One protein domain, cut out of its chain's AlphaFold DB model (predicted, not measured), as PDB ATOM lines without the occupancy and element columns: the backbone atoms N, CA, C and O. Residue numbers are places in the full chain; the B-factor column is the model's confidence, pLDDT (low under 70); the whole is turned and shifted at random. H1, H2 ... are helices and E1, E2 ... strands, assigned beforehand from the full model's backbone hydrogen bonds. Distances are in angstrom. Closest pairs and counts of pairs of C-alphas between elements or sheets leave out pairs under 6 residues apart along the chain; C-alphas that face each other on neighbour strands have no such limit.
ATOM      1  N   GLU A   2     141.815 135.522 138.176       39.16
ATOM      2  CA  GLU A   2     141.285 136.301 139.294       39.16
ATOM      3  C   GLU A   2     141.025 137.716 138.781       39.16
ATOM      4  O   GLU A   2     141.936 138.399 138.310       39.16
ATOM      5  N   THR A   3     139.761 138.130 138.784       45.66
ATOM      6  CA  THR A   3     139.383 139.503 138.467       45.66
ATOM      7  C   THR A   3     139.890 140.376 139.604       45.66
ATOM      8  O   THR A   3     139.271 140.441 140.664       45.66
ATOM      9  N   ILE A   4     141.038 141.026 139.407       52.28
ATOM     10  CA  ILE A   4     141.510 142.074 140.309       52.28
ATOM     11  C   ILE A   4     140.481 143.200 140.209       52.28
ATOM     12  O   ILE A   4     140.460 143.962 139.241       52.28
ATOM     13  N   ILE A   5     139.575 143.263 141.184       51.28
ATOM     14  CA  ILE A   5     138.685 144.402 141.372       51.28
ATOM     15  C   ILE A   5     139.603 145.540 141.816       51.28
ATOM     16  O   ILE A   5     139.917 145.652 143.001       51.28
ATOM     17  N   LYS A   6     140.113 146.323 140.857       55.62
ATOM     18  CA  LYS A   6     140.894 147.529 141.146       55.62
ATOM     19  C   LYS A   6     140.028 148.417 142.030       55.62
ATOM     20  O   LYS A   6     138.993 148.909 141.586       55.62
ATOM     21  N   LYS A   7     140.392 148.542 143.307       59.88
ATOM     22  CA  LYS A   7     139.677 149.403 144.248       59.88
ATOM     23  C   LYS A   7     139.955 150.835 143.835       59.88
ATOM     24  O   LYS A   7     141.062 151.310 144.009       59.88
ATOM     25  N   THR A   8     138.973 151.535 143.291       64.94
ATOM     26  CA  THR A   8     139.189 152.918 142.871       64.94
ATOM     27  C   THR A   8     139.413 153.786 144.107       64.94
ATOM     28  O   THR A   8     138.510 153.966 144.929       64.94
ATOM     29  N   VAL A   9     140.619 154.331 144.251       74.31
ATOM     30  CA  VAL A   9     140.887 155.401 145.209       74.31
ATOM     31  C   VAL A   9     140.532 156.709 144.512       74.31
ATOM     32  O   VAL A   9     140.844 156.922 143.344       74.31
ATOM     33  N   SER A  10     139.797 157.583 145.181       76.81
ATOM     34  CA  SER A  10     139.488 158.915 144.659       76.81
ATOM     35  C   SER A  10     139.961 159.951 145.657       76.81
ATOM     36  O   SER A  10     139.841 159.740 146.856       76.81
ATOM     37  N   ILE A  11     140.484 161.075 145.190       80.88
ATOM     38  CA  ILE A  11     140.840 162.207 146.042       80.88
ATOM     39  C   ILE A  11     139.900 163.369 145.739       80.88
ATOM     40  O   ILE A  11     139.719 163.735 144.580       80.88
ATOM     41  N   GLU A  12     139.250 163.912 146.764       82.62
ATOM     42  CA  GLU A  12     138.397 165.092 146.640       82.62
ATOM     43  C   GLU A  12     139.095 166.290 147.279       82.62
ATOM     44  O   GLU A  12     139.288 166.332 148.493       82.62
ATOM     45  N   ASP A  23     147.539 151.803 143.220       73.06
ATOM     46  CA  ASP A  23     148.986 151.634 143.358       73.06
ATOM     47  C   ASP A  23     149.691 152.896 143.905       73.06
ATOM     48  O   ASP A  23     150.854 152.854 144.297       73.06
ATOM     49  N   LEU A  24     148.998 154.043 143.950       72.69
ATOM     50  CA  LEU A  24     149.585 155.315 144.376       72.69
ATOM     51  C   LEU A  24     149.465 155.500 145.894       72.69
ATOM     52  O   LEU A  24     148.394 155.354 146.485       72.69
ATOM     53  N   THR A  25     150.568 155.894 146.531       81.50
ATOM     54  CA  THR A  25     150.586 156.239 147.956       81.50
ATOM     55  C   THR A  25     149.925 157.592 148.203       81.50
ATOM     56  O   THR A  25     149.998 158.494 147.372       81.50
ATOM     57  N   ILE A  26     149.332 157.769 149.388       79.69
ATOM     58  CA  ILE A  26     148.682 159.025 149.802       79.69
ATOM     59  C   ILE A  26     149.619 160.230 149.622       79.69
ATOM     60  O   ILE A  26     149.187 161.263 149.119       79.69
ATOM     61  N   SER A  27     150.900 160.085 149.959       82.38
ATOM     62  CA  SER A  27     151.909 161.137 149.810       82.38
ATOM     63  C   SER A  27     152.061 161.598 148.358       82.38
ATOM     64  O   SER A  27     152.044 162.794 148.075       82.38
ATOM     65  N   LEU A  28     152.103 160.655 147.411       82.69
ATOM     66  CA  LEU A  28     152.180 160.973 145.988       82.69
ATOM     67  C   LEU A  28     150.892 161.645 145.492       82.69
ATOM     68  O   LEU A  28     150.952 162.565 144.677       82.69
ATOM     69  N   LEU A  29     149.734 161.221 146.008       82.12
ATOM     70  CA  LEU A  29     148.447 161.847 145.697       82.12
ATOM     71  C   LEU A  29     148.410 163.308 146.145       82.12
ATOM     72  O   LEU A  29     147.973 164.161 145.377       82.12
ATOM     73  N   LEU A  30     148.895 163.593 147.356       84.56
ATOM     74  CA  LEU A  30     149.021 164.949 147.890       84.56
ATOM     75  C   LEU A  30     149.975 165.792 147.036       84.56
ATOM     76  O   LEU A  30     149.599 166.881 146.603       84.56
ATOM     77  N   ALA A  31     151.146 165.253 146.690       84.69
ATOM     78  CA  ALA A  31     152.112 165.939 145.836       84.69
ATOM     79  C   ALA A  31     151.535 166.281 144.446       84.69
ATOM     80  O   ALA A  31     151.749 167.384 143.940       84.69
ATOM     81  N   GLN A  32     150.748 165.380 143.841       81.75
ATOM     82  CA  GLN A  32     150.108 165.604 142.535       81.75
ATOM     83  C   GLN A  32     149.096 166.755 142.532       81.75
ATOM     84  O   GLN A  32     148.928 167.416 141.507       81.75
ATOM     85  N   ILE A  33     148.427 167.004 143.659       80.81
ATOM     86  CA  ILE A  33     147.489 168.126 143.816       80.81
ATOM     87  C   ILE A  33     148.151 169.377 144.416       80.81
ATOM     88  O   ILE A  33     147.457 170.344 144.729       80.81
ATOM     89  N   GLY A  34     149.483 169.376 144.551       84.38
ATOM     90  CA  GLY A  34     150.264 170.506 145.056       84.38
ATOM     91  C   GLY A  34     150.193 170.690 146.571       84.38
ATOM     92  O   GLY A  34     150.413 171.798 147.058       84.38
ATOM     93  N   LEU A  35     149.866 169.632 147.313       84.94
ATOM     94  CA  LEU A  35     149.843 169.633 148.770       84.94
ATOM     95  C   LEU A  35     151.106 168.991 149.349       84.94
ATOM     96  O   LEU A  35     151.649 168.057 148.755       84.94
ATOM     97  N   PRO A  36     151.573 169.460 150.518       86.00
ATOM     98  CA  PRO A  36     152.665 168.806 151.218       86.00
ATOM     99  C   PRO A  36     152.262 167.387 151.629       86.00
ATOM    100  O   PRO A  36     151.112 167.137 151.993       86.00
ATOM    101  N   GLU A  37     153.219 166.464 151.606       84.12
ATOM    102  CA  GLU A  37     153.007 165.055 151.969       84.12
ATOM    103  C   GLU A  37     152.554 164.878 153.430       84.12
ATOM    104  O   GLU A  37     151.877 163.904 153.744       84.12
ATOM    105  N   ASP A  38     152.865 165.851 154.294       83.81
ATOM    106  CA  ASP A  38     152.447 165.921 155.704       83.81
ATOM    107  C   ASP A  38     151.001 166.431 155.886       83.81
ATOM    108  O   ASP A  38     150.512 166.581 157.004       83.81
ATOM    109  N   THR A  39     150.288 166.730 154.792       83.31
ATOM    110  CA  THR A  39     148.901 167.202 154.886       83.31
ATOM    111  C   THR A  39     148.034 166.121 155.513       83.31
ATOM    112  O   THR A  39     147.909 165.018 154.979       83.31
ATOM    113  N   HIS A  40     147.358 166.458 156.612       84.88
ATOM    114  CA  HIS A  40     146.370 165.573 157.208       84.88
ATOM    115  C   HIS A  40     145.297 165.208 156.182       84.88
ATOM    116  O   HIS A  40     144.726 166.073 155.526       84.88
ATOM    117  N   VAL A  41     144.975 163.923 156.050       86.19
ATOM    118  CA  VAL A  41     143.906 163.458 155.163       86.19
ATOM    119  C   VAL A  41     142.823 162.742 155.946       86.19
ATOM    120  O   VAL A  41     143.087 162.019 156.906       86.19
ATOM    121  N   ARG A  42     141.581 162.896 155.493       86.00
ATOM    122  CA  ARG A  42     140.456 162.087 155.951       86.00
ATOM    123  C   ARG A  42     140.128 161.044 154.895       86.00
ATOM    124  O   ARG A  42     139.842 161.392 153.757       86.00
ATOM    125  N   MET A  43     140.120 159.775 155.284       85.50
ATOM    126  CA  MET A  43     139.663 158.690 154.417       85.50
ATOM    127  C   MET A  43     138.189 158.393 154.686       85.50
ATOM    128  O   MET A  43     137.785 158.169 155.828       85.50
ATOM    129  N   VAL A  44     137.383 158.389 153.632       84.50
ATOM    130  CA  VAL A  44     135.954 158.080 153.673       84.50
ATOM    131  C   VAL A  44     135.719 156.811 152.853       84.50
ATOM    132  O   VAL A  44     135.902 156.841 151.636       84.50
ATOM    133  N   PRO A  45     135.338 155.683 153.474       81.69
ATOM    134  CA  PRO A  45     135.018 154.469 152.733       81.69
ATOM    135  C   PRO A  45     133.747 154.669 151.901       81.69
ATOM    136  O   PRO A  45     132.769 155.260 152.363       81.69
ATOM    137  N   THR A  46     133.744 154.158 150.673       80.81
ATOM    138  CA  THR A  46     132.591 154.172 149.765       80.81
ATOM    139  C   THR A  46     132.312 152.768 149.234       80.81
ATOM    140  O   THR A  46     133.117 151.855 149.398       80.81
ATOM    141  N   LYS A  47     131.161 152.575 148.574       75.69
ATOM    142  CA  LYS A  47     130.806 151.284 147.956       75.69
ATOM    143  C   LYS A  47     131.802 150.826 146.879       75.69
ATOM    144  O   LYS A  47     131.860 149.638 146.594       75.69
ATOM    145  N   GLU A  48     132.560 151.754 146.298       69.88
ATOM    146  CA  GLU A  48     133.502 151.503 145.199       69.88
ATOM    147  C   GLU A  48     134.973 151.489 145.661       69.88
ATOM    148  O   GLU A  48     135.841 151.000 144.939       69.88
ATOM    149  N   GLY A  49     135.267 151.980 146.872       78.19
ATOM    150  CA  GLY A  49     136.630 152.081 147.389       78.19
ATOM    151  C   GLY A  49     136.751 153.086 148.531       78.19
ATOM    152  O   GLY A  49     136.070 152.968 149.551       78.19
ATOM    153  N   PHE A  50     137.637 154.070 148.374       79.62
ATOM    154  CA  PHE A  50     137.892 155.099 149.385       79.62
ATOM    155  C   PHE A  50     138.019 156.475 148.740       79.62
ATOM    156  O   PHE A  50     138.627 156.619 147.680       79.62
ATOM    157  N   ILE A  51     137.479 157.488 149.414       82.75
ATOM    158  CA  ILE A  51     137.712 158.893 149.094       82.75
ATOM    159  C   ILE A  51     138.706 159.463 150.101       82.75
ATOM    160  O   ILE A  51     138.464 159.425 151.305       82.75
ATOM    161  N   ILE A  52     139.811 160.002 149.611       84.75
ATOM    162  CA  ILE A  52     140.786 160.759 150.387       84.75
ATOM    163  C   ILE A  52     140.397 162.233 150.295       84.75
ATOM    164  O   ILE A  52     140.244 162.773 149.205       84.75
ATOM    165  N   ILE A  53     140.217 162.884 151.436       86.44
ATOM    166  CA  ILE A  53     139.870 164.302 151.531       86.44
ATOM    167  C   ILE A  53     140.988 165.000 152.308       86.44
ATOM    168  O   ILE A  53     141.020 164.894 153.542       86.44
ATOM    169  N   PRO A  54     141.915 165.695 151.628       86.25
ATOM    170  CA  PRO A  54     142.935 166.491 152.292       86.25
ATOM    171  C   PRO A  54     142.294 167.543 153.193       86.25
ATOM    172  O   PRO A  54     141.421 168.304 152.778       86.25
ATOM    173  N   GLN A  55     142.715 167.555 154.449       84.38
ATOM    174  CA  GLN A  55     142.368 168.549 155.449       84.38
ATOM    175  C   GLN A  55     143.408 169.663 155.361       84.38
ATOM    176  O   GLN A  55     144.323 169.758 156.172       84.38
ATOM    177  N   THR A  56     143.293 170.497 154.331       73.25
ATOM    178  CA  THR A  56     143.995 171.779 154.335       73.25
ATOM    179  C   THR A  56     143.237 172.676 155.297       73.25
ATOM    180  O   THR A  56     142.128 173.116 154.975       73.25
ATOM    181  N   GLU A  57     143.769 172.890 156.498       61.97
ATOM    182  CA  GLU A  57     143.225 173.908 157.391       61.97
ATOM    183  C   GLU A  57     143.132 175.223 156.607       61.97
ATOM    184  O   GLU A  57     144.118 175.708 156.050       61.97
ATOM    185  N   LYS A  58     141.911 175.765 156.497       51.16
ATOM    186  CA  LYS A  58     141.722 177.166 156.131       51.16
ATOM    187  C   LYS A  58     142.314 177.969 157.279       51.16
ATOM    188  O   LYS A  58     141.624 178.192 158.271       51.16
ATOM    189  N   ASN A  59     143.577 178.343 157.148       41.88
ATOM    190  CA  ASN A  59     144.082 179.495 157.869       41.88
ATOM    191  C   ASN A  59     143.673 180.765 157.121       41.88
ATOM    192  O   ASN A  59     143.769 180.765 155.871       41.88
TER     193      ASN A  59
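Overview. This is residues 2 to 12 and 23 to 59 of the 59 residues of an uncharacterized protein of Candidatus Nitrosotalea okcheonensis (UniProt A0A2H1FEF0). A small sheet of three strands has one short helix, H1, over one face, while its other face is bare. The two ends of the printed part, residues 2 to 7 and 55 to 59, run out past the sheet at opposite ends and make much of the length. The printed part has 48 residues with, along the chain, E1, H1, E2 and E3; the sheet runs E1, E3, E2 and is mixed. The class is mixed, helices and strands, with under half of the residues in named elements. The whole is loose, with a radius of gyration of the C-alphas of 12.1 A, and a rod in outline, spanning 46 by 19 by 12 A.

Along the chain. Strand E1 is residues 8 to 12, 12.8 A from first to last C-alpha, and begins with C-alpha 8 at (139.189, 152.918, 142.871). After the cut, helix H1 is residues 26 to 32, 9.9 A long, with C-alpha 26 at (148.682, 159.025, 149.802). Strand E2 is residues 41 to 45, 12.9 A. Strand E3, the longest strand with 6 residues, is residues 49 to 54, 16.5 A, and ends with C-alpha 54 at (142.935, 166.491, 152.292).

Arrangement. E1 and E2 are the edge strands of the sheet, and E3 is the inner strand. E1 and E3 are parallel, with 24 degrees between their directions; the C-alphas of Ile 11 and Ile 52 face each other at 4.6 A, and N 52 is within hydrogen-bond range of O 10, at 2.8 A. E2 and E3 form a hairpin, antiparallel at 157 degrees; the C-alphas of Val 41 and Pro 54 face each other at 4.3 A, and N 42 and O 53 are within hydrogen-bond range at 2.8 A. H1 is on the sheet at a height of 9.5 A over it. It lies over E3 and runs across the strands, at 66 degrees to E3 on the local plane. The closest C-alphas of H1 and E3 are those of Leu 30 and Pro 54, 7.7 A apart; those of H1 and E1 are Leu 29 and Ile 11, 7.6 A apart. In H1, every O i to N i+4 pair is within hydrogen-bond range.

Size, cuts and confidence. The two C-alphas farthest apart are those of Glu 2 and Asn 59, 47.1 A; Asn 59 is the chain's last residue. Residues 13 to 22 are not printed, and C-alphas 12 and 23 are 17.4 A apart across this cut, which lies in the link from E1 to H1. The link from H1 to E2 is short and that from E2 to E3 is tight. The mean pLDDT of the printed part is 75.5, with residues 2 to 8, 48 and 57 to 59 under 70.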